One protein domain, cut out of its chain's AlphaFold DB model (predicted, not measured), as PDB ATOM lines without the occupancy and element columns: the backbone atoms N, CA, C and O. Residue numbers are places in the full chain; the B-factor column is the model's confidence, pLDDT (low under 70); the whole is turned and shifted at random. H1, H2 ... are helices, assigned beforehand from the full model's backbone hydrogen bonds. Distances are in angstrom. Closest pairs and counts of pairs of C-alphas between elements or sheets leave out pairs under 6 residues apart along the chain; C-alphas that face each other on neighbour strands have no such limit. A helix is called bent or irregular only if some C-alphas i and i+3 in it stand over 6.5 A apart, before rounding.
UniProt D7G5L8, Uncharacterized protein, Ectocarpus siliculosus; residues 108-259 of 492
ATOM      1  N   TYR A 108     -70.504  34.229   9.115       65.38
ATOM      2  CA  TYR A 108     -69.366  34.439  10.022       65.38
ATOM      3  C   TYR A 108     -68.024  34.150   9.327       65.38
ATOM      4  O   TYR A 108     -67.482  33.044   9.442       65.38
ATOM      5  N   PRO A 109     -67.438  35.150   8.632       64.88
ATOM      6  CA  PRO A 109     -66.205  34.986   7.861       64.88
ATOM      7  C   PRO A 109     -65.031  34.467   8.695       64.88
ATOM      8  O   PRO A 109     -64.238  33.664   8.208       64.88
ATOM      9  N   HIS A 110     -64.929  34.877   9.963       68.56
ATOM     10  CA  HIS A 110     -63.852  34.449  10.863       68.56
ATOM     11  C   HIS A 110     -63.963  32.977  11.268       68.56
ATOM     12  O   HIS A 110     -62.952  32.282  11.289       68.56
ATOM     13  N   LEU A 111     -65.177  32.470  11.518       64.94
ATOM     14  CA  LEU A 111     -65.388  31.057  11.849       64.94
ATOM     15  C   LEU A 111     -65.079  30.161  10.643       64.94
ATOM     16  O   LEU A 111     -64.470  29.103  10.788       64.94
ATOM     17  N   LYS A 112     -65.437  30.627   9.441       61.44
ATOM     18  CA  LYS A 112     -65.083  29.976   8.176       61.44
ATOM     19  C   LYS A 112     -63.573  29.976   7.944       61.44
ATOM     20  O   LYS A 112     -63.016  28.926   7.637       61.44
ATOM     21  N   LYS A 113     -62.896  31.112   8.146       67.12
ATOM     22  CA  LYS A 113     -61.427  31.210   8.068       67.12
ATOM     23  C   LYS A 113     -60.744  30.282   9.077       67.12
ATOM     24  O   LYS A 113     -59.842  29.556   8.684       67.12
ATOM     25  N   LEU A 114     -61.205  30.240  10.327       70.00
ATOM     26  CA  LEU A 114     -60.646  29.374  11.371       70.00
ATOM     27  C   LEU A 114     -60.868  27.885  11.066       70.00
ATOM     28  O   LEU A 114     -59.961  27.074  11.234       70.00
ATOM     29  N   HIS A 115     -62.057  27.520  10.583       65.06
ATOM     30  CA  HIS A 115     -62.354  26.155  10.159       65.06
ATOM     31  C   HIS A 115     -61.484  25.731   8.969       65.06
ATOM     32  O   HIS A 115     -60.911  24.641   8.995       65.06
ATOM     33  N   HIS A 116     -61.321  26.596   7.964       65.12
ATOM     34  CA  HIS A 116     -60.400  26.352   6.854       65.12
ATOM     35  C   HIS A 116     -58.948  26.261   7.330       65.12
ATOM     36  O   HIS A 116     -58.271  25.311   6.963       65.12
ATOM     37  N   ALA A 117     -58.485  27.163   8.198       66.81
ATOM     38  CA  ALA A 117     -57.129  27.136   8.743       66.81
ATOM     39  C   ALA A 117     -56.853  25.840   9.515       66.81
ATOM     40  O   ALA A 117     -55.858  25.175   9.256       66.81
ATOM     41  N   ARG A 118     -57.766  25.420  10.396       67.38
ATOM     42  CA  ARG A 118     -57.650  24.160  11.144       67.38
ATOM     43  C   ARG A 118     -57.660  22.939  10.224       67.38
ATOM     44  O   ARG A 118     -56.896  22.005  10.445       67.38
ATOM     45  N   THR A 119     -58.534  22.930   9.221       63.66
ATOM     46  CA  THR A 119     -58.630  21.820   8.261       63.66
ATOM     47  C   THR A 119     -57.363  21.739   7.416       63.66
ATOM     48  O   THR A 119     -56.796  20.661   7.268       63.66
ATOM     49  N   ASN A 120     -56.865  22.881   6.946       67.38
ATOM     50  CA  ASN A 120     -55.628  22.970   6.183       67.38
ATOM     51  C   ASN A 120     -54.426  22.559   7.034       67.38
ATOM     52  O   ASN A 120     -53.632  21.757   6.574       67.38
ATOM     53  N   LEU A 121     -54.324  23.012   8.286       66.00
ATOM     54  CA  LEU A 121     -53.237  22.625   9.190       66.00
ATOM     55  C   LEU A 121     -53.221  21.111   9.448       66.00
ATOM     56  O   LEU A 121     -52.162  20.491   9.429       66.00
ATOM     57  N   ALA A 122     -54.394  20.499   9.643       60.59
ATOM     58  CA  ALA A 122     -54.506  19.052   9.820       60.59
ATOM     59  C   ALA A 122     -54.061  18.287   8.564       60.59
ATOM     60  O   ALA A 122     -53.328  17.305   8.670       60.59
ATOM     61  N   VAL A 123     -54.458  18.759   7.379       64.06
ATOM     62  CA  VAL A 123     -54.044  18.174   6.098       64.06
ATOM     63  C   VAL A 123     -52.541  18.369   5.867       64.06
ATOM     64  O   VAL A 123     -51.853  17.409   5.539       64.06
ATOM     65  N   THR A 124     -52.000  19.564   6.105       60.59
ATOM     66  CA  THR A 124     -50.569  19.871   5.960       60.59
ATOM     67  C   THR A 124     -49.713  19.054   6.921       60.59
ATOM     68  O   THR A 124     -48.683  18.530   6.508       60.59
ATOM     69  N   SER A 125     -50.149  18.870   8.170       66.00
ATOM     70  CA  SER A 125     -49.448  18.023   9.143       66.00
ATOM     71  C   SER A 125     -49.410  16.558   8.701       66.00
ATOM     72  O   SER A 125     -48.368  15.914   8.794       66.00
ATOM     73  N   GLN A 126     -50.527  16.029   8.188       65.75
ATOM     74  CA  GLN A 126     -50.577  14.662   7.659       65.75
ATOM     75  C   GLN A 126     -49.702  14.507   6.413       65.75
ATOM     76  O   GLN A 126     -49.015  13.499   6.256       65.75
ATOM     77  N   LEU A 127     -49.695  15.514   5.540       61.06
ATOM     78  CA  LEU A 127     -48.848  15.530   4.356       61.06
ATOM     79  C   LEU A 127     -47.365  15.597   4.732       61.06
ATOM     80  O   LEU A 127     -46.587  14.829   4.177       61.06
ATOM     81  N   SER A 128     -46.958  16.443   5.684       63.41
ATOM     82  CA  SER A 128     -45.543  16.573   6.062       63.41
ATOM     83  C   SER A 128     -44.993  15.293   6.685       63.41
ATOM     84  O   SER A 128     -43.895  14.860   6.339       63.41
ATOM     85  N   GLU A 129     -45.765  14.662   7.575       67.62
ATOM     86  CA  GLU A 129     -45.396  13.382   8.184       67.62
ATOM     87  C   GLU A 129     -45.308  12.277   7.122       67.62
ATOM     88  O   GLU A 129     -44.376  11.474   7.115       67.62
ATOM     89  N   PHE A 130     -46.217  12.286   6.145       65.31
ATOM     90  CA  PHE A 130     -46.173  11.360   5.021       65.31
ATOM     91  C   PHE A 130     -44.938  11.573   4.133       65.31
ATOM     92  O   PHE A 130     -44.205  10.611   3.903       65.31
ATOM     93  N   PHE A 131     -44.652  12.805   3.688       60.66
ATOM     94  CA  PHE A 131     -43.494  13.120   2.836       60.66
ATOM     95  C   PHE A 131     -42.165  12.761   3.496       60.66
ATOM     96  O   PHE A 131     -41.268  12.266   2.816       60.66
ATOM     97  N   TYR A 132     -42.067  12.916   4.816       69.44
ATOM     98  CA  TYR A 132     -40.898  12.484   5.575       69.44
ATOM     99  C   TYR A 132     -40.631  10.973   5.443       69.44
ATOM    100  O   TYR A 132     -39.482  10.537   5.398       69.44
ATOM    101  N   THR A 133     -41.686  10.158   5.324       74.06
ATOM    102  CA  THR A 133     -41.568   8.691   5.234       74.06
ATOM    103  C   THR A 133     -41.373   8.155   3.814       74.06
ATOM    104  O   THR A 133     -40.976   6.999   3.654       74.06
ATOM    105  N   ILE A 134     -41.626   8.957   2.770       74.94
ATOM    106  CA  ILE A 134     -41.534   8.507   1.369       74.94
ATOM    107  C   ILE A 134     -40.110   8.068   0.990       74.94
ATOM    108  O   ILE A 134     -39.991   6.976   0.434       74.94
ATOM    109  N   PRO A 135     -39.030   8.818   1.298       73.56
ATOM    110  CA  PRO A 135     -37.670   8.400   0.953       73.56
ATOM    111  C   PRO A 135     -37.286   7.055   1.583       73.56
ATOM    112  O   PRO A 135     -36.783   6.173   0.892       73.56
ATOM    113  N   GLN A 136     -37.619   6.852   2.863       78.56
ATOM    114  CA  GLN A 136     -37.366   5.587   3.568       78.56
ATOM    115  C   GLN A 136     -38.159   4.423   2.962       78.56
ATOM    116  O   GLN A 136     -37.638   3.317   2.809       78.56
ATOM    117  N   ARG A 137     -39.421   4.659   2.581       79.38
ATOM    118  CA  ARG A 137     -40.246   3.656   1.893       79.38
ATOM    119  C   ARG A 137     -39.694   3.329   0.507       79.38
ATOM    120  O   ARG A 137     -39.637   2.157   0.150       79.38
ATOM    121  N   ALA A 138     -39.247   4.329  -0.248       77.06
ATOM    122  CA  ALA A 138     -38.642   4.141  -1.561       77.06
ATOM    123  C   ALA A 138     -37.329   3.343  -1.475       77.06
ATOM    124  O   ALA A 138     -37.145   2.396  -2.237       77.06
ATOM    125  N   GLU A 139     -36.455   3.645  -0.509       79.50
ATOM    126  CA  GLU A 139     -35.243   2.854  -0.249       79.50
ATOM    127  C   GLU A 139     -35.565   1.404   0.133       79.50
ATOM    128  O   GLU A 139     -34.927   0.477  -0.374       79.50
ATOM    129  N   GLY A 140     -36.583   1.193   0.974       82.81
ATOM    130  CA  GLY A 140     -37.065  -0.138   1.343       82.81
ATOM    131  C   GLY A 140     -37.551  -0.949   0.138       82.81
ATOM    132  O   GLY A 140     -37.161  -2.105  -0.019       82.81
ATOM    133  N   LEU A 141     -38.323  -0.324  -0.754       81.69
ATOM    134  CA  LEU A 141     -38.819  -0.943  -1.989       81.69
ATOM    135  C   LEU A 141     -37.684  -1.252  -2.979       81.69
ATOM    136  O   LEU A 141     -37.665  -2.327  -3.577       81.69
ATOM    137  N   ILE A 142     -36.695  -0.359  -3.114       79.75
ATOM    138  CA  ILE A 142     -35.493  -0.591  -3.935       79.75
ATOM    139  C   ILE A 142     -34.692  -1.776  -3.387       79.75
ATOM    140  O   ILE A 142     -34.211  -2.611  -4.156       79.75
ATOM    141  N   LYS A 143     -34.542  -1.865  -2.063       84.25
ATOM    142  CA  LYS A 143     -33.839  -2.970  -1.405       84.25
ATOM    143  C   LYS A 143     -34.580  -4.297  -1.591       84.25
ATOM    144  O   LYS A 143     -33.959  -5.274  -1.999       84.25
ATOM    145  N   GLN A 144     -35.900  -4.313  -1.395       79.00
ATOM    146  CA  GLN A 144     -36.742  -5.487  -1.651       79.00
ATOM    147  C   GLN A 144     -36.651  -5.959  -3.102       79.00
ATOM    148  O   GLN A 144     -36.516  -7.154  -3.348       79.00
ATOM    149  N   LEU A 145     -36.645  -5.035  -4.063       78.38
ATOM    150  CA  LEU A 145     -36.523  -5.373  -5.478       78.38
ATOM    151  C   LEU A 145     -35.151  -5.977  -5.829       78.38
ATOM    152  O   LEU A 145     -35.072  -6.874  -6.668       78.38
ATOM    153  N   LYS A 146     -34.075  -5.509  -5.178       76.50
ATOM    154  CA  LYS A 146     -32.706  -6.025  -5.364       76.50
ATOM    155  C   LYS A 146     -32.486  -7.389  -4.709       76.50
ATOM    156  O   LYS A 146     -31.763  -8.213  -5.260       76.50
ATOM    157  N   GLU A 147     -33.074  -7.617  -3.538       81.88
ATOM    158  CA  GLU A 147     -32.855  -8.829  -2.738       81.88
ATOM    159  C   GLU A 147     -33.845  -9.953  -3.079       81.88
ATOM    160  O   GLU A 147     -33.496 -11.129  -2.979       81.88
ATOM    161  N   GLN A 148     -35.071  -9.617  -3.495       76.69
ATOM    162  CA  GLN A 148     -36.146 -10.575  -3.775       76.69
ATOM    163  C   GLN A 148     -36.947 -10.174  -5.029       76.69
ATOM    164  O   GLN A 148     -38.074  -9.682  -4.933       76.69
ATOM    165  N   PRO A 149     -36.422 -10.446  -6.239       69.06
ATOM    166  CA  PRO A 149     -37.085 -10.080  -7.496       69.06
ATOM    167  C   PRO A 149     -38.440 -10.783  -7.715       69.06
ATOM    168  O   PRO A 149     -39.235 -10.353  -8.550       69.06
ATOM    169  N   SER A 150     -38.755 -11.831  -6.947       70.06
ATOM    170  CA  SER A 150     -40.070 -12.490  -6.934       70.06
ATOM    171  C   SER A 150     -41.188 -11.637  -6.312       70.06
ATOM    172  O   SER A 150     -42.358 -11.913  -6.569       70.06
ATOM    173  N   GLN A 151     -40.858 -10.584  -5.553       71.88
ATOM    174  CA  GLN A 151     -41.819  -9.636  -4.965       71.88
ATOM    175  C   GLN A 151     -42.105  -8.422  -5.864       71.88
ATOM    176  O   GLN A 151     -42.753  -7.467  -5.438       71.88
ATOM    177  N   LEU A 152     -41.690  -8.461  -7.138       67.38
ATOM    178  CA  LEU A 152     -41.896  -7.384  -8.114       67.38
ATOM    179  C   LEU A 152     -43.344  -6.870  -8.152       67.38
ATOM    180  O   LEU A 152     -43.572  -5.672  -8.287       67.38
ATOM    181  N   LYS A 153     -44.329  -7.762  -7.996       64.50
ATOM    182  CA  LYS A 153     -45.751  -7.396  -7.966       64.50
ATOM    183  C   LYS A 153     -46.107  -6.506  -6.770       64.50
ATOM    184  O   LYS A 153     -46.883  -5.572  -6.926       64.50
ATOM    185  N   GLU A 154     -45.570  -6.797  -5.591       70.31
ATOM    186  CA  GLU A 154     -45.826  -6.023  -4.369       70.31
ATOM    187  C   GLU A 154     -45.129  -4.664  -4.442       70.31
ATOM    188  O   GLU A 154     -45.748  -3.640  -4.157       70.31
ATOM    189  N   VAL A 155     -43.894  -4.649  -4.953       74.81
ATOM    190  CA  VAL A 155     -43.146  -3.415  -5.224       74.81
ATOM    191  C   VAL A 155     -43.887  -2.537  -6.236       74.81
ATOM    192  O   VAL A 155     -44.070  -1.348  -5.994       74.81
ATOM    193  N   TYR A 156     -44.380  -3.117  -7.333       69.69
ATOM    194  CA  TYR A 156     -45.153  -2.399  -8.348       69.69
ATOM    195  C   TYR A 156     -46.438  -1.788  -7.772       69.69
ATOM    196  O   TYR A 156     -46.714  -0.618  -8.008       69.69
ATOM    197  N   LEU A 157     -47.199  -2.541  -6.970       67.06
ATOM    198  CA  LEU A 157     -48.438  -2.045  -6.363       67.06
ATOM    199  C   LEU A 157     -48.198  -0.884  -5.391       67.06
ATOM    200  O   LEU A 157     -48.987   0.062  -5.377       67.06
ATOM    201  N   GLU A 158     -47.129  -0.931  -4.596       73.56
ATOM    202  CA  GLU A 158     -46.782   0.178  -3.701       73.56
ATOM    203  C   GLU A 158     -46.251   1.399  -4.456       73.56
ATOM    204  O   GLU A 158     -46.636   2.526  -4.143       73.56
ATOM    205  N   VAL A 159     -45.464   1.206  -5.515       76.50
ATOM    206  CA  VAL A 159     -45.047   2.310  -6.394       76.50
ATOM    207  C   VAL A 159     -46.259   2.953  -7.075       76.50
ATOM    208  O   VAL A 159     -46.408   4.172  -7.017       76.50
ATOM    209  N   SER A 160     -47.192   2.166  -7.619       65.31
ATOM    210  CA  SER A 160     -48.425   2.692  -8.222       65.31
ATOM    211  C   SER A 160     -49.313   3.430  -7.214       65.31
ATOM    212  O   SER A 160     -49.982   4.401  -7.572       65.31
ATOM    213  N   ARG A 161     -49.321   3.017  -5.938       68.56
ATOM    214  CA  ARG A 161     -49.989   3.774  -4.868       68.56
ATOM    215  C   ARG A 161     -49.310   5.120  -4.662       68.56
ATOM    216  O   ARG A 161     -50.001   6.135  -4.660       68.56
ATOM    217  N   LEU A 162     -47.987   5.148  -4.522       75.31
ATOM    218  CA  LEU A 162     -47.229   6.394  -4.373       75.31
ATOM    219  C   LEU A 162     -47.451   7.342  -5.567       75.31
ATOM    220  O   LEU A 162     -47.647   8.540  -5.366       75.31
ATOM    221  N   GLU A 163     -47.523   6.815  -6.790       68.50
ATOM    222  CA  GLU A 163     -47.844   7.585  -7.999       68.50
ATOM    223  C   GLU A 163     -49.280   8.126  -8.009       68.50
ATOM    224  O   GLU A 163     -49.499   9.290  -8.352       68.50
ATOM    225  N   TYR A 164     -50.263   7.322  -7.595       64.56
ATOM    226  CA  TYR A 164     -51.651   7.763  -7.454       64.56
ATOM    227  C   TYR A 164     -51.787   8.886  -6.418       64.56
ATOM    228  O   TYR A 164     -52.455   9.893  -6.666       64.56
ATOM    229  N   TRP A 165     -51.117   8.754  -5.271       64.81
ATOM    230  CA  TRP A 165     -51.096   9.784  -4.232       64.81
ATOM    231  C   TRP A 165     -50.414  11.062  -4.714       64.81
ATOM    232  O   TRP A 165     -50.954  12.146  -4.494       64.81
ATOM    233  N   ARG A 166     -49.305  10.947  -5.458       68.44
ATOM    234  CA  ARG A 166     -48.672  12.080  -6.147       68.44
ATOM    235  C   ARG A 166     -49.661  12.782  -7.077       68.44
ATOM    236  O   ARG A 166     -49.801  13.996  -7.002       68.44
ATOM    237  N   ALA A 167     -50.381  12.044  -7.922       58.75
ATOM    238  CA  ALA A 167     -51.346  12.616  -8.864       58.75
ATOM    239  C   ALA A 167     -52.548  13.281  -8.161       58.75
ATOM    240  O   ALA A 167     -52.985  14.361  -8.559       58.75
ATOM    241  N   SER A 168     -53.060  12.669  -7.089       54.00
ATOM    242  CA  SER A 168     -54.134  13.231  -6.258       54.00
ATOM    243  C   SER A 168     -53.689  14.516  -5.545       54.00
ATOM    244  O   SER A 168     -54.417  15.509  -5.529       54.00
ATOM    245  N   PHE A 169     -52.454  14.542  -5.040       58.62
ATOM    246  CA  PHE A 169     -51.842  15.732  -4.459       58.62
ATOM    247  C   PHE A 169     -51.599  16.831  -5.500       58.62
ATOM    248  O   PHE A 169     -51.968  17.975  -5.263       58.62
ATOM    249  N   MET A 170     -51.093  16.497  -6.691       55.22
ATOM    250  CA  MET A 170     -50.969  17.448  -7.807       55.22
ATOM    251  C   MET A 170     -52.320  18.059  -8.178       55.22
ATOM    252  O   MET A 170     -52.417  19.252  -8.449       55.22
ATOM    253  N   LYS A 171     -53.392  17.262  -8.146       56.91
ATOM    254  CA  LYS A 171     -54.751  17.763  -8.353       56.91
ATOM    255  C   LYS A 171     -55.170  18.714  -7.228       56.91
ATOM    256  O   LYS A 171     -55.725  19.768  -7.522       56.91
ATOM    257  N   ALA A 172     -54.870  18.392  -5.970       49.12
ATOM    258  CA  ALA A 172     -55.138  19.266  -4.827       49.12
ATOM    259  C   ALA A 172     -54.341  20.587  -4.893       49.12
ATOM    260  O   ALA A 172     -54.924  21.647  -4.683       49.12
ATOM    261  N   LEU A 173     -53.062  20.544  -5.287       49.47
ATOM    262  CA  LEU A 173     -52.222  21.723  -5.533       49.47
ATOM    263  C   LEU A 173     -52.780  22.612  -6.654       49.47
ATOM    264  O   LEU A 173     -52.853  23.830  -6.496       49.47
ATOM    265  N   LYS A 174     -53.245  22.006  -7.755       48.69
ATOM    266  CA  LYS A 174     -53.889  22.706  -8.882       48.69
ATOM    267  C   LYS A 174     -55.245  23.327  -8.517       48.69
ATOM    268  O   LYS A 174     -55.722  24.216  -9.218       48.69
ATOM    269  N   THR A 175     -55.881  22.898  -7.425       46.34
ATOM    270  CA  THR A 175     -57.209  23.383  -7.024       46.34
ATOM    271  C   THR A 175     -57.108  24.680  -6.210       46.34
ATOM    272  O   THR A 175     -57.357  24.654  -5.015       46.34
ATOM    273  N   ASP A 176     -56.740  25.808  -6.836       45.34
ATOM    274  CA  ASP A 176     -56.937  27.222  -6.407       45.34
ATOM    275  C   ASP A 176     -56.567  27.598  -4.936       45.34
ATOM    276  O   ASP A 176     -56.850  28.705  -4.473       45.34
ATOM    277  N   GLN A 177     -55.964  26.701  -4.153       43.47
ATOM    278  CA  GLN A 177     -55.631  26.880  -2.735       43.47
ATOM    279  C   GLN A 177     -54.144  27.192  -2.544       43.47
ATOM    280  O   GLN A 177     -53.822  27.992  -1.674       43.47
ATOM    281  N   TYR A 178     -53.250  26.677  -3.395       44.75
ATOM    282  CA  TYR A 178     -51.805  26.915  -3.269       44.75
ATOM    283  C   TYR A 178     -51.405  28.359  -3.620       44.75
ATOM    284  O   TYR A 178     -50.719  29.023  -2.846       44.75
ATOM    285  N   GLY A 179     -51.953  28.914  -4.712       43.19
ATOM    286  CA  GLY A 179     -51.757  30.328  -5.072       43.19
ATOM    287  C   GLY A 179     -52.342  31.314  -4.048       43.19
ATOM    288  O   GLY A 179     -51.856  32.431  -3.918       43.19
ATOM    289  N   ARG A 180     -53.347  30.888  -3.266       44.78
ATOM    290  CA  ARG A 180     -53.891  31.679  -2.149       44.78
ATOM    291  C   ARG A 180     -52.997  31.666  -0.907       44.78
ATOM    292  O   ARG A 180     -53.009  32.650  -0.180       44.78
ATOM    293  N   TRP A 181     -52.255  30.584  -0.660       46.19
ATOM    294  CA  TRP A 181     -51.399  30.444   0.524       46.19
ATOM    295  C   TRP A 181     -50.035  31.115   0.361       46.19
ATOM    296  O   TRP A 181     -49.575  31.761   1.295       46.19
ATOM    297  N   ILE A 182     -49.412  31.006  -0.815       51.78
ATOM    298  CA  ILE A 182     -48.070  31.565  -1.024       51.78
ATOM    299  C   ILE A 182     -48.135  33.052  -1.399       51.78
ATOM    300  O   ILE A 182     -47.323  33.825  -0.917       51.78
ATOM    301  N   GLY A 183     -49.111  33.498  -2.198       50.88
ATOM    302  CA  GLY A 183     -49.098  34.883  -2.682       50.88
ATOM    303  C   GLY A 183     -49.537  35.948  -1.683       50.88
ATOM    304  O   GLY A 183     -48.985  37.038  -1.679       50.88
ATOM    305  N   GLY A 184     -50.529  35.657  -0.838       54.34
ATOM    306  CA  GLY A 184     -51.098  36.657   0.076       54.34
ATOM    307  C   GLY A 184     -50.698  36.490   1.538       54.34
ATOM    308  O   GLY A 184     -51.156  37.273   2.359       54.34
ATOM    309  N   GLY A 185     -49.932  35.443   1.857       68.12
ATOM    310  CA  GLY A 185     -49.597  35.054   3.227       68.12
ATOM    311  C   GLY A 185     -48.120  34.744   3.449       68.12
ATOM    312  O   GLY A 185     -47.771  34.318   4.542       68.12
ATOM    313  N   CYS A 186     -47.249  34.888   2.442       76.62
ATOM    314  CA  CYS A 186     -45.823  34.588   2.596       76.62
ATOM    315  C   CYS A 186     -45.127  35.537   3.574       76.62
ATOM    316  O   CYS A 186     -44.260  35.078   4.304       76.62
ATOM    317  N   LEU A 187     -45.534  36.807   3.641       81.38
ATOM    318  CA  LEU A 187     -45.024  37.751   4.634       81.38
ATOM    319  C   LEU A 187     -45.438  37.325   6.047       81.38
ATOM    320  O   LEU A 187     -44.596  37.150   6.920       81.38
ATOM    321  N   GLU A 188     -46.726  37.065   6.259       81.44
ATOM    322  CA  GLU A 188     -47.253  36.629   7.551       81.44
ATOM    323  C   GLU A 188     -46.675  35.271   7.974       81.44
ATOM    324  O   GLU A 188     -46.397  35.060   9.154       81.44
ATOM    325  N   LEU A 189     -46.461  34.356   7.022       76.25
ATOM    326  CA  LEU A 189     -45.815  33.067   7.258       76.25
ATOM    327  C   LEU A 189     -44.328  33.224   7.564       76.25
ATOM    328  O   LEU A 189     -43.864  32.578   8.491       76.25
ATOM    329  N   ALA A 190     -43.595  34.080   6.849       82.62
ATOM    330  CA  ALA A 190     -42.192  34.359   7.150       82.62
ATOM    331  C   ALA A 190     -42.037  34.936   8.562       82.62
ATOM    332  O   ALA A 190     -41.165  34.507   9.305       82.62
ATOM    333  N   MET A 191     -42.941  35.828   8.972       80.38
ATOM    334  CA  MET A 191     -42.926  36.417  10.313       80.38
ATOM    335  C   MET A 191     -43.331  35.434  11.427       80.38
ATOM    336  O   MET A 191     -42.904  35.594  12.568       80.38
ATOM    337  N   GLN A 192     -44.189  34.448  11.141       78.56
ATOM    338  CA  GLN A 192     -44.702  33.502  12.148       78.56
ATOM    339  C   GLN A 192     -43.904  32.195  12.225       78.56
ATOM    340  O   GLN A 192     -43.637  31.700  13.319       78.56
ATOM    341  N   ASP A 193     -43.575  31.611  11.075       76.19
ATOM    342  CA  ASP A 193     -42.852  30.348  10.928       76.19
ATOM    343  C   ASP A 193     -42.054  30.334   9.602       76.19
ATOM    344  O   ASP A 193     -42.475  29.717   8.610       76.19
ATOM    345  N   PRO A 194     -40.880  30.994   9.566       80.44
ATOM    346  CA  PRO A 194     -40.049  31.042   8.365       80.44
ATOM    347  C   PRO A 194     -39.602  29.646   7.903       80.44
ATOM    348  O   PRO A 194     -39.454  29.393   6.707       80.44
ATOM    349  N   ALA A 195     -39.452  28.693   8.830       70.75
ATOM    350  CA  ALA A 195     -39.057  27.326   8.502       70.75
ATOM    351  C   ALA A 195     -40.131  26.591   7.686       70.75
ATOM    352  O   ALA A 195     -39.800  25.797   6.803       70.75
ATOM    353  N   LEU A 196     -41.414  26.846   7.953       71.75
ATOM    354  CA  LEU A 196     -42.506  26.289   7.160       71.75
ATOM    355  C   LEU A 196     -42.515  26.847   5.730       71.75
ATOM    356  O   LEU A 196     -42.754  26.089   4.784       71.75
ATOM    357  N   LEU A 197     -42.228  28.141   5.562       75.50
ATOM    358  CA  LEU A 197     -42.151  28.779   4.246       75.50
ATOM    359  C   LEU A 197     -41.003  28.193   3.415       75.50
ATOM    360  O   LEU A 197     -41.236  27.757   2.286       75.50
ATOM    361  N   VAL A 198     -39.809  28.080   4.005       75.00
ATOM    362  CA  VAL A 198     -38.643  27.442   3.370       75.00
ATOM    363  C   VAL A 198     -38.971  26.015   2.943       75.00
ATOM    364  O   VAL A 198     -38.816  25.681   1.775       75.00
ATOM    365  N   ARG A 199     -39.523  25.184   3.838       65.75
ATOM    366  CA  ARG A 199     -39.889  23.791   3.509       65.75
ATOM    367  C   ARG A 199     -40.903  23.695   2.373       65.75
ATOM    368  O   ARG A 199     -40.843  22.780   1.556       65.75
ATOM    369  N   THR A 200     -41.853  24.624   2.322       68.69
ATOM    370  CA  THR A 200     -42.865  24.669   1.257       68.69
ATOM    371  C   THR A 200     -42.219  24.954  -0.101       68.69
ATOM    372  O   THR A 200     -42.568  24.324  -1.101       68.69
ATOM    373  N   LEU A 201     -41.242  25.860  -0.130       75.44
ATOM    374  CA  LEU A 201     -40.478  26.190  -1.331       75.44
ATOM    375  C   LEU A 201     -39.479  25.085  -1.704       75.44
ATOM    376  O   LEU A 201     -39.381  24.740  -2.875       75.44
ATOM    377  N   GLU A 202     -38.829  24.441  -0.733       72.75
ATOM    378  CA  GLU A 202     -37.981  23.262  -0.958       72.75
ATOM    379  C   GLU A 202     -38.760  22.127  -1.633       72.75
ATOM    380  O   GLU A 202     -38.270  21.508  -2.575       72.75
ATOM    381  N   VAL A 203     -39.999  21.868  -1.201       68.88
ATOM    382  CA  VAL A 203     -40.869  20.877  -1.851       68.88
ATOM    383  C   VAL A 203     -41.169  21.274  -3.299       68.88
ATOM    384  O   VAL A 203     -41.124  20.414  -4.181       68.88
ATOM    385  N   ALA A 204     -41.435  22.556  -3.567       70.44
ATOM    386  CA  ALA A 204     -41.653  23.045  -4.927       70.44
ATOM    387  C   ALA A 204     -40.398  22.886  -5.807       70.44
ATOM    388  O   ALA A 204     -40.501  22.417  -6.940       70.44
ATOM    389  N   GLU A 205     -39.212  23.180  -5.275       77.69
ATOM    390  CA  GLU A 205     -37.937  22.997  -5.978       77.69
ATOM    391  C   GLU A 205     -37.617  21.521  -6.240       77.69
ATOM    392  O   GLU A 205     -37.224  21.154  -7.349       77.69
ATOM    393  N   LEU A 206     -37.868  20.637  -5.272       71.50
ATOM    394  CA  LEU A 206     -37.743  19.190  -5.469       71.50
ATOM    395  C   LEU A 206     -38.687  18.686  -6.568       71.50
ATOM    396  O   LEU A 206     -38.314  17.815  -7.359       71.50
ATOM    397  N   MET A 207     -39.893  19.250  -6.666       68.31
ATOM    398  CA  MET A 207     -40.826  18.943  -7.754       68.31
ATOM    399  C   MET A 207     -40.320  19.447  -9.104       68.31
ATOM    400  O   MET A 207     -40.362  18.688 -10.073       68.31
ATOM    401  N   ARG A 208     -39.794  20.677  -9.178       78.75
ATOM    402  CA  ARG A 208     -39.172  21.215 -10.402       78.75
ATOM    403  C   ARG A 208     -38.001  20.341 -10.852       78.75
ATOM    404  O   ARG A 208     -37.931  19.973 -12.023       78.75
ATOM    405  N   ALA A 209     -37.128  19.939  -9.928       74.56
ATOM    406  CA  ALA A 209     -36.011  19.042 -10.211       74.56
ATOM    407  C   ALA A 209     -36.487  17.682 -10.743       74.56
ATOM    408  O   ALA A 209     -35.919  17.153 -11.701       74.56
ATOM    409  N   ARG A 210     -37.571  17.136 -10.177       72.31
ATOM    410  CA  ARG A 210     -38.144  15.876 -10.650       72.31
ATOM    411  C   ARG A 210     -38.766  15.994 -12.041       72.31
ATOM    412  O   ARG A 210     -38.555  15.106 -12.858       72.31
ATOM    413  N   LEU A 211     -39.487  17.080 -12.325       77.88
ATOM    414  CA  LEU A 211     -40.047  17.328 -13.657       77.88
ATOM    415  C   LEU A 211     -38.945  17.444 -14.714       77.88
ATOM    416  O   LEU A 211     -39.090  16.864 -15.785       77.88
ATOM    417  N   ARG A 212     -37.822  18.113 -14.401       83.19
ATOM    418  CA  ARG A 212     -36.638  18.144 -15.282       83.19
ATOM    419  C   ARG A 212     -36.114  16.733 -15.561       83.19
ATOM    420  O   ARG A 212     -35.895  16.386 -16.714       83.19
ATOM    421  N   GLN A 213     -35.998  15.900 -14.525       80.19
ATOM    422  CA  GLN A 213     -35.548  14.515 -14.674       80.19
ATOM    423  C   GLN A 213     -36.496  13.674 -15.545       80.19
ATOM    424  O   GLN A 213     -36.029  12.935 -16.409       80.19
ATOM    425  N   ASP A 214     -37.811  13.776 -15.330       78.19
ATOM    426  CA  ASP A 214     -38.809  13.042 -16.117       78.19
ATOM    427  C   ASP A 214     -38.795  13.502 -17.594       78.19
ATOM    428  O   ASP A 214     -38.908  12.675 -18.500       78.19
ATOM    429  N   TRP A 215     -38.586  14.801 -17.845       84.19
ATOM    430  CA  TRP A 215     -38.399  15.368 -19.187       84.19
ATOM    431  C   TRP A 215     -37.138  14.847 -19.885       84.19
ATOM    432  O   TRP A 215     -37.202  14.421 -21.042       84.19
ATOM    433  N   ASP A 216     -35.995  14.869 -19.198       85.50
ATOM    434  CA  ASP A 216     -34.716  14.399 -19.740       85.50
ATOM    435  C   ASP A 216     -34.758  12.896 -20.048       85.50
ATOM    436  O   ASP A 216     -34.282  12.454 -21.098       85.50
ATOM    437  N   GLU A 217     -35.388  12.113 -19.169       83.50
ATOM    438  CA  GLU A 217     -35.569  10.676 -19.349       83.50
ATOM    439  C   GLU A 217     -36.493  10.361 -20.532       83.50
ATOM    440  O   GLU A 217     -36.151   9.521 -21.365       83.50
ATOM    441  N   ALA A 218     -37.617  11.071 -20.677       82.62
ATOM    442  CA  ALA A 218     -38.516  10.907 -21.821       82.62
ATOM    443  C   ALA A 218     -37.803  11.196 -23.156       82.62
ATOM    444  O   ALA A 218     -37.911  10.409 -24.102       82.62
ATOM    445  N   LYS A 219     -36.994  12.265 -23.219       87.69
ATOM    446  CA  LYS A 219     -36.172  12.579 -24.401       87.69
ATOM    447  C   LYS A 219     -35.108  11.518 -24.670       87.69
ATOM    448  O   LYS A 219     -34.831  11.214 -25.832       87.69
ATOM    449  N   ARG A 220     -34.491  10.966 -23.623       86.19
ATOM    450  CA  ARG A 220     -33.487   9.899 -23.742       86.19
ATOM    451  C   ARG A 220     -34.106   8.626 -24.319       86.19
ATOM    452  O   ARG A 220     -33.589   8.110 -25.307       86.19
ATOM    453  N   VAL A 221     -35.228   8.175 -23.757       83.06
ATOM    454  CA  VAL A 221     -35.951   6.979 -24.215       83.06
ATOM    455  C   VAL A 221     -36.389   7.135 -25.668       83.06
ATOM    456  O   VAL A 221     -36.132   6.238 -26.466       83.06
ATOM    457  N   ALA A 222     -36.954   8.286 -26.043       85.56
ATOM    458  CA  ALA A 222     -37.363   8.550 -27.422       85.56
ATOM    459  C   ALA A 222     -36.195   8.424 -28.413       85.56
ATOM    460  O   ALA A 222     -36.327   7.745 -29.432       85.56
ATOM    461  N   LYS A 223     -35.022   8.988 -28.082       87.31
ATOM    462  CA  LYS A 223     -33.805   8.850 -28.901       87.31
ATOM    463  C   LYS A 223     -33.339   7.400 -29.024       87.31
ATOM    464  O   LYS A 223     -32.928   6.990 -30.105       87.31
ATOM    465  N   GLU A 224     -33.397   6.629 -27.940       86.94
ATOM    466  CA  GLU A 224     -32.994   5.215 -27.923       86.94
ATOM    467  C   GLU A 224     -33.953   4.325 -28.726       86.94
ATOM    468  O   GLU A 224     -33.513   3.383 -29.385       86.94
ATOM    469  N   THR A 225     -35.251   4.638 -28.729       84.62
ATOM    470  CA  THR A 225     -36.276   3.895 -29.480       84.62
ATOM    471  C   THR A 225     -36.500   4.409 -30.906       84.62
ATOM    472  O   THR A 225     -37.348   3.870 -31.613       84.62
ATOM    473  N   GLY A 226     -35.763   5.438 -31.342       83.62
ATOM    474  CA  GLY A 226     -35.899   6.047 -32.671       83.62
ATOM    475  C   GLY A 226     -37.173   6.880 -32.873       83.62
ATOM    476  O   GLY A 226     -37.584   7.083 -34.012       83.62
ATOM    477  N   GLY A 227     -37.809   7.326 -31.785       84.06
ATOM    478  CA  GLY A 227     -38.958   8.236 -31.796       84.06
ATOM    479  C   GLY A 227     -38.546   9.710 -31.740       84.06
ATOM    480  O   GLY A 227     -37.388  10.032 -31.470       84.06
ATOM    481  N   ASP A 228     -39.502  10.608 -31.981       86.19
ATOM    482  CA  ASP A 228     -39.287  12.054 -31.892       86.19
ATOM    483  C   ASP A 228     -39.212  12.510 -30.415       86.19
ATOM    484  O   ASP A 228     -40.169  12.300 -29.658       86.19
ATOM    485  N   PRO A 229     -38.094  13.119 -29.965       81.31
ATOM    486  CA  PRO A 229     -37.957  13.633 -28.605       81.31
ATOM    487  C   PRO A 229     -38.988  14.701 -28.232       81.31
ATOM    488  O   PRO A 229     -39.312  14.812 -27.049       81.31
ATOM    489  N   ASP A 230     -39.479  15.480 -29.199       83.31
ATOM    490  CA  ASP A 230     -40.418  16.571 -28.933       83.31
ATOM    491  C   ASP A 230     -41.855  16.046 -28.774       83.31
ATOM    492  O   ASP A 230     -42.577  16.489 -27.879       83.31
ATOM    493  N   GLU A 231     -42.251  15.013 -29.530       83.12
ATOM    494  CA  GLU A 231     -43.527  14.311 -29.309       83.12
ATOM    495  C   GLU A 231     -43.563  13.586 -27.956       83.12
ATOM    496  O   GLU A 231     -44.603  13.547 -27.295       83.12
ATOM    497  N   ALA A 232     -42.427  13.045 -27.502       76.38
ATOM    498  CA  ALA A 232     -42.335  12.305 -26.243       76.38
ATOM    499  C   ALA A 232     -42.580  13.173 -24.996       76.38
ATOM    500  O   ALA A 232     -43.045  12.669 -23.972       76.38
ATOM    501  N   VAL A 233     -42.282  14.472 -25.078       81.88
ATOM    502  CA  VAL A 233     -42.470  15.427 -23.973       81.88
ATOM    503  C   VAL A 233     -43.719  16.291 -24.118       81.88
ATOM    504  O   VAL A 233     -44.120  16.924 -23.146       81.88
ATOM    505  N   ALA A 234     -44.392  16.272 -25.273       78.88
ATOM    506  CA  ALA A 234     -45.562  17.108 -25.563       78.88
ATOM    507  C   ALA A 234     -46.746  16.928 -24.584       78.88
ATOM    508  O   ALA A 234     -47.614  17.793 -24.499       78.88
ATOM    509  N   GLY A 235     -46.798  15.811 -23.847       74.75
ATOM    510  CA  GLY A 235     -47.812  15.537 -22.820       74.75
ATOM    511  C   GLY A 235     -47.347  15.725 -21.369       74.75
ATOM    512  O   GLY A 235     -48.128  15.462 -20.451       74.75
ATOM    513  N   LEU A 236     -46.092  16.121 -21.137       76.62
ATOM    514  CA  LEU A 236     -45.516  16.283 -19.802       76.62
ATOM    515  C   LEU A 236     -45.543  17.752 -19.376       76.62
ATOM    516  O   LEU A 236     -45.168  18.632 -20.139       76.62
ATOM    517  N   GLN A 237     -45.918  18.010 -18.121       78.81
ATOM    518  CA  GLN A 237     -45.788  19.347 -17.533       78.81
ATOM    519  C   GLN A 237     -44.302  19.703 -17.406       78.81
ATOM    520  O   GLN A 237     -43.520  18.884 -16.912       78.81
ATOM    521  N   SER A 238     -43.905  20.895 -17.842       84.50
ATOM    522  CA  SER A 238     -42.515  21.349 -17.723       84.50
ATOM    523  C   SER A 238     -42.223  21.951 -16.343       84.50
ATOM    524  O   SER A 238     -43.114  22.399 -15.617       84.50
ATOM    525  N   ALA A 239     -40.947  21.950 -15.950       79.81
ATOM    526  CA  ALA A 239     -40.522  22.600 -14.710       79.81
ATOM    527  C   ALA A 239     -40.707  24.128 -14.758       79.81
ATOM    528  O   ALA A 239     -40.923  24.748 -13.715       79.81
ATOM    529  N   ASP A 240     -40.647  24.709 -15.958       85.12
ATOM    530  CA  ASP A 240     -40.845  26.141 -16.182       85.12
ATOM    531  C   ASP A 240     -42.331  26.506 -16.090       85.12
ATOM    532  O   ASP A 240     -42.672  27.476 -15.423       85.12
ATOM    533  N   GLU A 241     -43.231  25.667 -16.616       83.12
ATOM    534  CA  GLU A 241     -44.682  25.823 -16.428       83.12
ATOM    535  C   GLU A 241     -45.066  25.831 -14.944       83.12
ATOM    536  O   GLU A 241     -45.848  26.672 -14.507       83.12
ATOM    537  N   LEU A 242     -44.499  24.921 -14.141       79.50
ATOM    538  CA  LEU A 242     -44.742  24.905 -12.695       79.50
ATOM    539  C   LEU A 242     -44.216  26.181 -12.015       79.50
ATOM    540  O   LEU A 242     -44.871  26.726 -11.128       79.50
ATOM    541  N   PHE A 243     -43.044  26.667 -12.424       84.19
ATOM    542  CA  PHE A 243     -42.467  27.902 -11.893       84.19
ATOM    543  C   PHE A 243     -43.330  29.127 -12.231       84.19
ATOM    544  O   PHE A 243     -43.633  29.934 -11.350       84.19
ATOM    545  N   GLU A 244     -43.798  29.234 -13.475       85.75
ATOM    546  CA  GLU A 244     -44.726  30.281 -13.907       85.75
ATOM    547  C   GLU A 244     -46.063  30.212 -13.159       85.75
ATOM    548  O   GLU A 244     -46.583  31.248 -12.735       85.75
ATOM    549  N   GLU A 245     -46.612  29.014 -12.934       82.12
ATOM    550  CA  GLU A 245     -47.828  28.818 -12.136       82.12
ATOM    551  C   GLU A 245     -47.650  29.320 -10.696       82.12
ATOM    552  O   GLU A 245     -48.525  30.025 -10.175       82.12
ATOM    553  N   ILE A 246     -46.513  29.007 -10.062       79.75
ATOM    554  CA  ILE A 246     -46.188  29.473  -8.708       79.75
ATOM    555  C   ILE A 246     -46.056  30.998  -8.688       79.75
ATOM    556  O   ILE A 246     -46.702  31.639  -7.860       79.75
ATOM    557  N   ASN A 247     -45.302  31.592  -9.617       84.81
ATOM    558  CA  ASN A 247     -45.114  33.045  -9.697       84.81
ATOM    559  C   ASN A 247     -46.417  33.798  -9.977       84.81
ATOM    560  O   ASN A 247     -46.689  34.841  -9.383       84.81
ATOM    561  N   LYS A 248     -47.278  33.245 -10.832       84.69
ATOM    562  CA  LYS A 248     -48.610  33.797 -11.084       84.69
ATOM    563  C   LYS A 248     -49.496  33.721  -9.842       84.69
ATOM    564  O   LYS A 248     -50.235  34.663  -9.556       84.69
ATOM    565  N   GLY A 249     -49.432  32.610  -9.105       79.62
ATOM    566  CA  GLY A 249     -50.116  32.448  -7.824       79.62
ATOM    567  C   GLY A 249     -49.627  33.451  -6.778       79.62
ATOM    568  O   GLY A 249     -50.449  34.110  -6.143       79.62
ATOM    569  N   LEU A 250     -48.305  33.608  -6.671       83.00
ATOM    570  CA  LEU A 250     -47.622  34.586  -5.827       83.00
ATOM    571  C   LEU A 250     -48.132  36.003  -6.093       83.00
ATOM    572  O   LEU A 250     -48.720  36.624  -5.210       83.00
ATOM    573  N   LYS A 251     -48.008  36.466  -7.341       85.62
ATOM    574  CA  LYS A 251     -48.442  37.804  -7.753       85.62
ATOM    575  C   LYS A 251     -49.926  38.041  -7.472       85.62
ATOM    576  O   LYS A 251     -50.284  39.016  -6.829       85.62
ATOM    577  N   LYS A 252     -50.794  37.100  -7.857       84.50
ATOM    578  CA  LYS A 252     -52.240  37.210  -7.610       84.50
ATOM    579  C   LYS A 252     -52.569  37.292  -6.118       84.50
ATOM    580  O   LYS A 252     -53.473  38.027  -5.728       84.50
ATOM    581  N   GLY A 253     -51.919  36.487  -5.280       82.44
ATOM    582  CA  GLY A 253     -52.152  36.540  -3.839       82.44
ATOM    583  C   GLY A 253     -51.685  37.866  -3.241       82.44
ATOM    584  O   GLY A 253     -52.386  38.415  -2.392       82.44
ATOM    585  N   LEU A 254     -50.576  38.403  -3.748       87.62
ATOM    586  CA  LEU A 254     -50.031  39.675  -3.309       87.62
ATOM    587  C   LEU A 254     -50.937  40.842  -3.694       87.62
ATOM    588  O   LEU A 254     -51.301  41.630  -2.826       87.62
ATOM    589  N   ASP A 255     -51.398  40.894  -4.945       87.00
ATOM    590  CA  ASP A 255     -52.324  41.927  -5.421       87.00
ATOM    591  C   ASP A 255     -53.607  41.958  -4.562       87.00
ATOM    592  O   ASP A 255     -54.102  43.019  -4.174       87.00
ATOM    593  N   ASN A 256     -54.122  40.779  -4.183       85.44
ATOM    594  CA  ASN A 256     -55.270  40.674  -3.278       85.44
ATOM    595  C   ASN A 256     -54.954  41.179  -1.864       85.44
ATOM    596  O   ASN A 256     -55.813  41.799  -1.232       85.44
ATOM    597  N   ARG A 257     -53.752  40.894  -1.349       86.50
ATOM    598  CA  ARG A 257     -53.309  41.347  -0.025       86.50
ATOM    599  C   ARG A 257     -53.192  42.868   0.009       86.50
ATOM    600  O   ARG A 257     -53.795  43.488   0.881       86.50
ATOM    601  N   VAL A 258     -52.482  43.445  -0.961       89.56
ATOM    602  CA  VAL A 258     -52.296  44.895  -1.110       89.56
ATOM    603  C   VAL A 258     -53.654  45.591  -1.163       89.56
ATOM    604  O   VAL A 258     -53.916  46.492  -0.370       89.56
ATOM    605  N   SER A 259     -54.566  45.108  -2.012       89.62
ATOM    606  CA  SER A 259     -55.917  45.664  -2.124       89.62
ATOM    607  C   SER A 259     -56.702  45.605  -0.804       89.62
ATOM    608  O   SER A 259     -57.330  46.590  -0.411       89.62
TER     609      SER A 259
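What this domain is: This is residues 108 to 259 of the 492 residues of an uncharacterized protein of Ectocarpus siliculosus (UniProt D7G5L8). Two long helical V shapes make this loose model: in one, the long bent helix H1 folds back as H2, the two touching near their link and spreading from there; in the other, H7 folds back on the middle of the long H5. Small H3 and H4 join the two, H3 packing on H7 and H4 on the first turns of H5, while H6 packs on H5 towards its far end. Residues 108 to 119, 121 to 126 and 163 to 168 stick out free. The printed part has 152 residues with seven named helices, H1 to H7 in order, and no named strand, in the class all helix. It is loose, with a radius of gyration of the C-alphas of 19.1 A, and elongated, spanning 56 by 35 by 26 A.

Where its parts are: Find C-alpha 109 at (-66.205, 34.986, 7.861), where H1, residues 109 to 147, begins. By its hydrogen bonds it was assigned as one helix, but it is bent: C-alphas 132 and 135 are 7.0 A apart. Its arms are H1a, residues 109 to 132, 33.9 A long, and H1b, residues 135 to 147, 18.3 A. H2, residues 149 to 174, 36.9 A, is irregular, with C-alphas 150 and 153 7.7 A apart, and has a kink of 28 degrees near residue 156. Next come H3, residues 178 to 183, and H4, residues 186 to 192. H5, residues 194 to 224, runs 45.1 A from (-40.049, 31.042, 8.365). After H6, residues 229 to 233, H7, residues 239 to 259, runs 30.5 A to C-alpha 259 at (-55.917, 45.664, -2.124).

How they stand to each other: Look first at H1a, which touches no helix and stands to H1b at a shallow tilt of 30 degrees. H1b and H2 form a helical hairpin at a shallow tilt of 23 degrees, opposite ways; their closest C-alphas are those of Leu 141 and Val 155, 5.9 A apart. H2 and H3 meet only through their link, as do H3 and H4. H5, the hub, touches three helices. Its residues 207 to 212 touch H7, opposite ways at a shallow tilt of 29 degrees, with the closest C-alphas, those of Arg 208 and Ala 239, 4.7 A apart. H4 touches H5 at a steep tilt of 46 degrees, opposite ways, with the closest C-alphas, those of Ala 190 and Leu 197, 6.3 A apart. H6 touches H5, the closest C-alphas being those of Lys 219 and Pro 229 at 4.7 A. H3 touches H7 at a steep tilt of 62 degrees, the same way; the closest C-alphas, those of Gly 183 and Leu 250, are 3.5 A apart. Helix packing is part aligned, part crossed: 2 of these 4 tilts are shallow. Every O i to N i+4 pair is within hydrogen-bond range in H1a, H1b, H3, H4, H5 and H7; H2 has 20 of 22, and H6 has 0 of 1, with 1 of 2 O i to N i+3 pairs.

The domain as a whole: The C-alphas of Tyr 108 and Gly 226 are the two farthest apart, 61.2 A. The printed part has no cut, and its links between helices are tight. Its mean pLDDT is 72.8; 58 residues are under 70, among them residues 115 to 132 and 163 to 185, and H3 has a mean of 47.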